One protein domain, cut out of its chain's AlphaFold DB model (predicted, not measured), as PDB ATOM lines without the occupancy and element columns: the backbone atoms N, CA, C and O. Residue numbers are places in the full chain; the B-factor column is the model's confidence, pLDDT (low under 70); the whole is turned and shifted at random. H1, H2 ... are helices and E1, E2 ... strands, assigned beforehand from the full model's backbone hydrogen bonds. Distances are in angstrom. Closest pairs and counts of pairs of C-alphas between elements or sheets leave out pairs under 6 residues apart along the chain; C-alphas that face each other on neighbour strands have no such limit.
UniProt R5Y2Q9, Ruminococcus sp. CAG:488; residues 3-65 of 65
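Overview. This is residues 3 to 65 of the 65 residues of a protein of Ruminococcus sp. CAG:488 (UniProt R5Y2Q9). A small three-stranded sheet has H1 packed over one face and its other face bare; H2 packs on H1, away from the sheet. The printed part has 63 residues, with E1, E2, E3, H1 and H2 in that order, of mixed class. It is compact, with radius of gyration of the C-alphas 12.0 A and spans of 33 by 24 by 19 A.

Along the chain. Find C-alpha 3 at (159.602, 256.958, 217.781), where E1, residues 3 to 5, begins. E2 is residues 12 to 16, 13.7 A; E3 is 27 to 31, 13.8 A. H1, residues 36 to 48, runs 18.3 A; H2, 57 to 64, ends at (149.146, 238.651, 227.570).

Arrangement. The sheet E1 E2 E3 is a meander, each strand the antiparallel neighbour of the one before; look for N 3 and O 14, 2.8 A, and N 15 and O 28, 2.8 A, within hydrogen-bond range. H1 is on one face, two layers, height 9.8 A, over E2 and E3, only just slantwise to the strands at 32 degrees to E2 on the local plane; the closest C-alphas of H1 and E3 are Val 37 and Ser 31, 5.4 A. H1 and H2, a helical hairpin, touch at C-alphas 38 and 63, their closest, 6.7 A, a steep tilt of 44 degrees, opposite ways. In both helices every O i to N i+4 pair is within hydrogen-bond range.

Size, cuts and confidence. The C-alphas of Asp 8 and His 21, 35.7 A, are farthest apart. The printed part has no cut and no long link, and no printed residue is under 70 in pLDDT.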
ATOM      1  N   ILE A   3     160.615 257.166 218.816       96.44
ATOM      2  CA  ILE A   3     159.602 256.958 217.781       96.44
ATOM      3  C   ILE A   3     158.304 257.584 218.294       96.44
ATOM      4  O   ILE A   3     157.878 257.288 219.409       96.44
ATOM      5  N   SER A   4     157.697 258.471 217.513       97.62
ATOM      6  CA  SER A   4     156.383 259.038 217.832       97.62
ATOM      7  C   SER A   4     155.283 258.137 217.277       97.62
ATOM      8  O   SER A   4     155.382 257.696 216.134       97.62
ATOM      9  N   ALA A   5     154.240 257.895 218.065       97.06
ATOM     10  CA  ALA A   5     153.029 257.200 217.643       97.06
ATOM     11  C   ALA A   5     151.907 258.227 217.454       97.06
ATOM     12  O   ALA A   5     151.564 258.959 218.385       97.06
ATOM     13  N   ASP A   6     151.342 258.296 216.252       96.81
ATOM     14  CA  ASP A   6     150.181 259.143 215.976       96.81
ATOM     15  C   ASP A   6     148.906 258.604 216.654       96.81
ATOM     16  O   ASP A   6     148.911 257.564 217.318       96.81
ATOM     17  N   LYS A   7     147.788 259.317 216.485       95.50
ATOM     18  CA  LYS A   7     146.494 258.940 217.067       95.50
ATOM     19  C   LYS A   7     146.017 257.551 216.630       95.50
ATOM     20  O   LYS A   7     145.411 256.834 217.421       95.50
ATOM     21  N   ASP A   8     146.345 257.135 215.413       96.06
ATOM     22  CA  ASP A   8     145.939 255.841 214.873       96.06
ATOM     23  C   ASP A   8     146.860 254.702 215.317       96.06
ATOM     24  O   ASP A   8     146.496 253.539 215.152       96.06
ATOM     25  N   ASN A   9     147.988 255.008 215.964       94.88
ATOM     26  CA  ASN A   9     149.004 254.049 216.401       94.88
ATOM     27  C   ASN A   9     149.272 254.063 217.919       94.88
ATOM     28  O   ASN A   9     150.232 253.450 218.381       94.88
ATOM     29  N   GLY A  10     148.408 254.705 218.710       95.75
ATOM     30  CA  GLY A  10     148.476 254.696 220.180       95.75
ATOM     31  C   GLY A  10     148.749 256.053 220.826       95.75
ATOM     32  O   GLY A  10     148.967 256.105 222.030       95.75
ATOM     33  N   ASN A  11     148.747 257.138 220.047       97.88
ATOM     34  CA  ASN A  11     148.750 258.535 220.490       97.88
ATOM     35  C   ASN A  11     149.815 258.862 221.554       97.88
ATOM     36  O   ASN A  11     149.498 259.292 222.668       97.88
ATOM     37  N   GLY A  12     151.087 258.639 221.231       97.75
ATOM     38  CA  GLY A  12     152.146 258.608 222.231       97.75
ATOM     39  C   GLY A  12     153.555 258.503 221.663       97.75
ATOM     40  O   GLY A  12     153.873 259.071 220.616       97.75
ATOM     41  N   TRP A  13     154.436 257.800 222.371       98.31
ATOM     42  CA  TRP A  13     155.822 257.608 221.952       98.31
ATOM     43  C   TRP A  13     156.433 256.313 222.500       98.31
ATOM     44  O   TRP A  13     156.007 255.780 223.522       98.31
ATOM     45  N   LEU A  14     157.480 255.847 221.817       98.12
ATOM     46  CA  LEU A  14     158.384 254.781 222.242       98.12
ATOM     47  C   LEU A  14     159.817 255.320 222.280       98.12
ATOM     48  O   LEU A  14     160.275 255.973 221.342       98.12
ATOM     49  N   LEU A  15     160.545 255.036 223.358       98.19
ATOM     50  CA  LEU A  15     161.956 255.374 223.512       98.19
ATOM     51  C   LEU A  15     162.771 254.094 223.675       98.19
ATOM     52  O   LEU A  15     162.737 253.482 224.735       98.19
ATOM     53  N   LEU A  16     163.531 253.729 222.646       96.06
ATOM     54  CA  LEU A  16     164.472 252.612 222.664       96.06
ATOM     55  C   LEU A  16     165.868 253.105 223.051       96.06
ATOM     56  O   LEU A  16     166.373 254.079 222.477       96.06
ATOM     57  N   ARG A  17     166.509 252.425 223.999       95.00
ATOM     58  CA  ARG A  17     167.863 252.729 224.472       95.00
ATOM     59  C   ARG A  17     168.766 251.518 224.255       95.00
ATOM     60  O   ARG A  17     168.310 250.381 224.311       95.00
ATOM     61  N   LEU A  18     170.045 251.785 224.017       91.31
ATOM     62  CA  LEU A  18     171.089 250.767 224.016       91.31
ATOM     63  C   LEU A  18     171.795 250.837 225.368       91.31
ATOM     64  O   LEU A  18     172.256 251.914 225.753       91.31
ATOM     65  N   SER A  19     171.846 249.721 226.094       89.44
ATOM     66  CA  SER A  19     172.719 249.633 227.262       89.44
ATOM     67  C   SER A  19     174.170 249.488 226.802       89.44
ATOM     68  O   SER A  19     174.459 248.794 225.831       89.44
ATOM     69  N   VAL A  20     175.078 250.188 227.482       91.44
ATOM     70  CA  VAL A  20     176.525 250.142 227.202       91.44
ATOM     71  C   VAL A  20     177.263 249.135 228.084       91.44
ATOM     72  O   VAL A  20     178.413 248.815 227.806       91.44
ATOM     73  N   HIS A  21     176.615 248.663 229.150       93.25
ATOM     74  CA  HIS A  21     177.204 247.749 230.130       93.25
ATOM     75  C   HIS A  21     176.737 246.315 229.902       93.25
ATOM     76  O   HIS A  21     177.553 245.403 229.823       93.25
ATOM     77  N   ASP A  22     175.430 246.147 229.732       91.00
ATOM     78  CA  ASP A  22     174.791 244.850 229.553       91.00
ATOM     79  C   ASP A  22     174.245 244.735 228.124       91.00
ATOM     80  O   ASP A  22     173.814 245.746 227.563       91.00
ATOM     81  N   PRO A  23     174.202 243.535 227.521       90.25
ATOM     82  CA  PRO A  23     173.668 243.318 226.176       90.25
ATOM     83  C   PRO A  23     172.128 243.355 226.162       90.25
ATOM     84  O   PRO A  23     171.465 242.413 225.738       90.25
ATOM     85  N   VAL A  24     171.548 244.450 226.657       91.44
ATOM     86  CA  VAL A  24     170.102 244.647 226.810       91.44
ATOM     87  C   VAL A  24     169.639 245.901 226.073       91.44
ATOM     88  O   VAL A  24     170.344 246.913 225.996       91.44
ATOM     89  N   MET A  25     168.415 245.844 225.550       91.69
ATOM     90  CA  MET A  25     167.771 246.949 224.835       91.69
ATOM     91  C   MET A  25     166.521 247.431 225.585       91.69
ATOM     92  O   MET A  25     165.402 247.057 225.229       91.69
ATOM     93  N   PRO A  26     166.681 248.247 226.643       94.00
ATOM     94  CA  PRO A  26     165.543 248.744 227.396       94.00
ATOM     95  C   PRO A  26     164.751 249.754 226.568       94.00
ATOM     96  O   PRO A  26     165.313 250.633 225.904       94.00
ATOM     97  N   PHE A  27     163.429 249.682 226.673       96.00
ATOM     98  CA  PHE A  27     162.533 250.652 226.065       96.00
ATOM     99  C   PHE A  27     161.482 251.153 227.052       96.00
ATOM    100  O   PHE A  27     161.168 250.508 228.048       96.00
ATOM    101  N   ASN A  28     160.947 252.335 226.766       97.50
ATOM    102  CA  ASN A  28     159.832 252.935 227.489       97.50
ATOM    103  C   ASN A  28     158.756 253.335 226.483       97.50
ATOM    104  O   ASN A  28     159.078 253.707 225.354       97.50
ATOM    105  N   MET A  29     157.495 253.259 226.893       97.81
ATOM    106  CA  MET A  29     156.351 253.650 226.076       97.81
ATOM    107  C   MET A  29     155.394 254.479 226.921       97.81
ATOM    108  O   MET A  29     155.188 254.185 228.097       97.81
ATOM    109  N   GLU A  30     154.788 255.480 226.305       98.12
ATOM    110  CA  GLU A  30     153.762 256.316 226.920       98.12
ATOM    111  C   GLU A  30     152.694 256.629 225.878       98.12
ATOM    112  O   GLU A  30     152.983 256.719 224.684       98.12
ATOM    113  N   SER A  31     151.456 256.781 226.337       98.25
ATOM    114  CA  SER A  31     150.291 257.062 225.508       98.25
ATOM    115  C   SER A  31     149.389 258.066 226.211       98.25
ATOM    116  O   SER A  31     149.187 257.980 227.421       98.25
ATOM    117  N   ASN A  32     148.785 258.956 225.426       97.56
ATOM    118  CA  ASN A  32     147.764 259.902 225.878       97.56
ATOM    119  C   ASN A  32     146.339 259.319 225.828       97.56
ATOM    120  O   ASN A  32     145.371 260.026 226.096       97.56
ATOM    121  N   GLU A  33     146.188 258.043 225.466       95.81
ATOM    122  CA  GLU A  33     144.907 257.333 225.431       95.81
ATOM    123  C   GLU A  33     144.941 256.006 226.204       95.81
ATOM    124  O   GLU A  33     145.966 255.313 226.281       95.81
ATOM    125  N   LYS A  34     143.789 255.623 226.770       96.50
ATOM    126  CA  LYS A  34     143.628 254.353 227.486       96.50
ATOM    127  C   LYS A  34     143.850 253.189 226.519       96.50
ATOM    128  O   LYS A  34     143.168 253.077 225.510       96.50
ATOM    129  N   GLY A  35     144.793 252.309 226.850       96.25
ATOM    130  CA  GLY A  35     145.160 251.168 226.006       96.25
ATOM    131  C   GLY A  35     146.141 251.493 224.872       96.25
ATOM    132  O   GLY A  35     146.650 250.561 224.251       96.25
ATOM    133  N   GLY A  36     146.488 252.766 224.637       97.56
ATOM    134  CA  GLY A  36     147.418 253.135 223.565       97.56
ATOM    135  C   GLY A  36     148.832 252.585 223.773       97.56
ATOM    136  O   GLY A  36     149.469 252.180 222.807       97.56
ATOM    137  N   VAL A  37     149.285 252.399 225.023       98.12
ATOM    138  CA  VAL A  37     150.559 251.699 225.297       98.12
ATOM    139  C   VAL A  37     150.534 250.265 224.758       98.12
ATOM    140  O   VAL A  37     151.483 249.859 224.096       98.12
ATOM    141  N   LYS A  38     149.443 249.508 224.963       97.44
ATOM    142  CA  LYS A  38     149.311 248.147 224.407       97.44
ATOM    143  C   LYS A  38     149.288 248.164 222.874       97.44
ATOM    144  O   LYS A  38     149.833 247.260 222.248       97.44
ATOM    145  N   LYS A  39     148.714 249.204 222.261       97.81
ATOM    146  CA  LYS A  39     148.709 249.393 220.801       97.81
ATOM    147  C   LYS A  39     150.120 249.638 220.245       97.81
ATOM    148  O   LYS A  39     150.522 248.948 219.309       97.81
ATOM    149  N   ILE A  40     150.889 250.527 220.881       98.12
ATOM    150  CA  ILE A  40     152.304 250.778 220.556       98.12
ATOM    151  C   ILE A  40     153.122 249.493 220.748       98.12
ATOM    152  O   ILE A  40     153.859 249.090 219.847       98.12
ATOM    153  N   ALA A  41     152.954 248.813 221.887       97.81
ATOM    154  CA  ALA A  41     153.662 247.576 222.206       97.81
ATOM    155  C   ALA A  41     153.385 246.470 221.186       97.81
ATOM    156  O   ALA A  41     154.322 245.816 220.743       97.81
ATOM    157  N   LYS A  42     152.130 246.298 220.751       97.75
ATOM    158  CA  LYS A  42     151.770 245.305 219.731       97.75
ATOM    159  C   LYS A  42     152.445 245.600 218.391       97.75
ATOM    160  O   LYS A  42     153.014 244.697 217.792       97.75
ATOM    161  N   SER A  43     152.434 246.858 217.944       96.75
ATOM    162  CA  SER A  43     153.128 247.243 216.707       96.75
ATOM    163  C   SER A  43     154.638 247.022 216.808       96.75
ATOM    164  O   SER A  43     155.261 246.583 215.844       96.75
ATOM    165  N   PHE A  44     155.231 247.332 217.961       96.94
ATOM    166  CA  PHE A  44     156.658 247.136 218.181       96.94
ATOM    167  C   PHE A  44     157.023 245.648 218.245       96.94
ATOM    168  O   PHE A  44     157.990 245.243 217.606       96.94
ATOM    169  N   TYR A  45     156.219 244.834 218.935       97.19
ATOM    170  CA  TYR A  45     156.352 243.377 218.999       97.19
ATOM    171  C   TYR A  45     156.363 242.738 217.608       97.19
ATOM    172  O   TYR A  45     157.274 241.977 217.290       97.19
ATOM    173  N   GLU A  46     155.405 243.104 216.751       97.50
ATOM    174  CA  GLU A  46     155.331 242.593 215.378       97.50
ATOM    175  C   GLU A  46     156.603 242.881 214.568       97.50
ATOM    176  O   GLU A  46     156.984 242.073 213.722       97.50
ATOM    177  N   PHE A  47     157.285 243.994 214.854       95.38
ATOM    178  CA  PHE A  47     158.575 244.312 214.253       95.38
ATOM    179  C   PHE A  47     159.725 243.511 214.875       95.38
ATOM    180  O   PHE A  47     160.545 242.971 214.137       95.38
ATOM    181  N   ILE A  48     159.821 243.422 216.206       95.69
ATOM    182  CA  ILE A  48     160.997 242.822 216.857       95.69
ATOM    183  C   ILE A  48     160.981 241.290 216.916       95.69
ATOM    184  O   ILE A  48     162.047 240.691 217.032       95.69
ATOM    185  N   LYS A  49     159.818 240.639 216.781       96.69
ATOM    186  CA  LYS A  49     159.701 239.167 216.835       96.69
ATOM    187  C   LYS A  49     160.464 238.427 215.730       96.69
ATOM    188  O   LYS A  49     160.637 237.218 215.808       96.69
ATOM    189  N   GLN A  50     160.904 239.137 214.689       97.19
ATOM    190  CA  GLN A  50     161.716 238.563 213.615       97.19
ATOM    191  C   GLN A  50     163.186 238.334 214.016       97.19
ATOM    192  O   GLN A  50     163.914 237.667 213.284       97.19
ATOM    193  N   PHE A  51     163.640 238.902 215.139       95.50
ATOM    194  CA  PHE A  51     165.020 238.780 215.607       95.50
ATOM    195  C   PHE A  51     165.159 237.597 216.575       95.50
ATOM    196  O   PHE A  51     164.813 237.694 217.748       95.50
ATOM    197  N   ASP A  52     165.728 236.496 216.091       94.31
ATOM    198  CA  ASP A  52     165.901 235.217 216.799       94.31
ATOM    199  C   ASP A  52     166.797 235.284 218.049       94.31
ATOM    200  O   ASP A  52     166.694 234.444 218.941       94.31
ATOM    201  N   LYS A  53     167.678 236.286 218.130       93.12
ATOM    202  CA  LYS A  53     168.594 236.496 219.266       93.12
ATOM    203  C   LYS A  53     168.062 237.448 220.334       93.12
ATOM    204  O   LYS A  53     168.765 237.703 221.312       93.12
ATOM    205  N   LEU A  54     166.883 238.030 220.129       94.00
ATOM    206  CA  LEU A  54     166.293 238.961 221.079       94.00
ATOM    207  C   LEU A  54     165.379 238.205 222.041       94.00
ATOM    208  O   LEU A  54     164.440 237.543 221.614       94.00
ATOM    209  N   ASP A  55     165.618 238.354 223.341       94.31
ATOM    210  CA  ASP A  55     164.638 237.925 224.333       94.31
ATOM    211  C   ASP A  55     163.423 238.866 224.300       94.31
ATOM    212  O   ASP A  55     163.503 240.037 224.683       94.31
ATOM    213  N   ILE A  56     162.303 238.344 223.801       95.88
ATOM    214  CA  ILE A  56     161.024 239.055 223.675       95.88
ATOM    215  C   ILE A  56     160.005 238.631 224.739       95.88
ATOM    216  O   ILE A  56     158.910 239.195 224.791       95.88
ATOM    217  N   SER A  57     160.364 237.707 225.634       95.88
ATOM    218  CA  SER A  57     159.452 237.229 226.676       95.88
ATOM    219  C   SER A  57     158.885 238.350 227.574       95.88
ATOM    220  O   SER A  57     157.699 238.282 227.909       95.88
ATOM    221  N   PRO A  58     159.606 239.455 227.890       95.38
ATOM    222  CA  PRO A  58     159.023 240.546 228.675       95.38
ATOM    223  C   PRO A  58     157.848 241.252 227.984       95.38
ATOM    224  O   PRO A  58     156.866 241.597 228.642       95.38
ATOM    225  N   ILE A  59     157.927 241.477 226.667       96.38
ATOM    226  CA  ILE A  59     156.848 242.150 225.930       96.38
ATOM    227  C   ILE A  59     155.685 241.198 225.642       96.38
ATOM    228  O   ILE A  59     154.537 241.635 225.651       96.38
ATOM    229  N   GLU A  60     155.951 239.904 225.449       96.69
ATOM    230  CA  GLU A  60     154.901 238.887 225.303       96.69
ATOM    231  C   GLU A  60     154.069 238.752 226.579       96.69
ATOM    232  O   GLU A  60     152.838 238.734 226.509       96.69
ATOM    233  N   ASN A  61     154.729 238.751 227.741       97.25
ATOM    234  CA  ASN A  61     154.054 238.752 229.036       97.25
ATOM    235  C   ASN A  61     153.177 240.001 229.196       97.25
ATOM    236  O   ASN A  61     151.987 239.877 229.468       97.25
ATOM    237  N   PHE A  62     153.721 241.190 228.914       96.31
ATOM    238  CA  PHE A  62     152.964 242.448 228.971       96.31
ATOM    239  C   PHE A  62     151.737 242.475 228.038       96.31
ATOM    240  O   PHE A  62     150.715 243.085 228.358       96.31
ATOM    241  N   LEU A  63     151.828 241.845 226.862       96.25
ATOM    242  CA  LEU A  63     150.720 241.766 225.904       96.25
ATOM    243  C   LEU A  63     149.672 240.701 226.266       96.25
ATOM    244  O   LEU A  63     148.562 240.767 225.736       96.25
ATOM    245  N   SER A  64     150.025 239.742 227.125       93.81
ATOM    246  CA  SER A  64     149.146 238.651 227.570       93.81
ATOM    247  C   SER A  64     148.344 238.990 228.834       93.81
ATOM    248  O   SER A  64     147.348 238.323 229.116       93.81
ATOM    249  N   GLU A  65     148.765 240.014 229.581       80.94
ATOM    250  CA  GLU A  65     147.969 240.699 230.619       80.94
ATOM    251  C   GLU A  65     146.774 241.460 230.020       80.94
ATOM    252  O   GLU A  65     145.848 241.856 230.762       80.94
TER     253      GLU A  65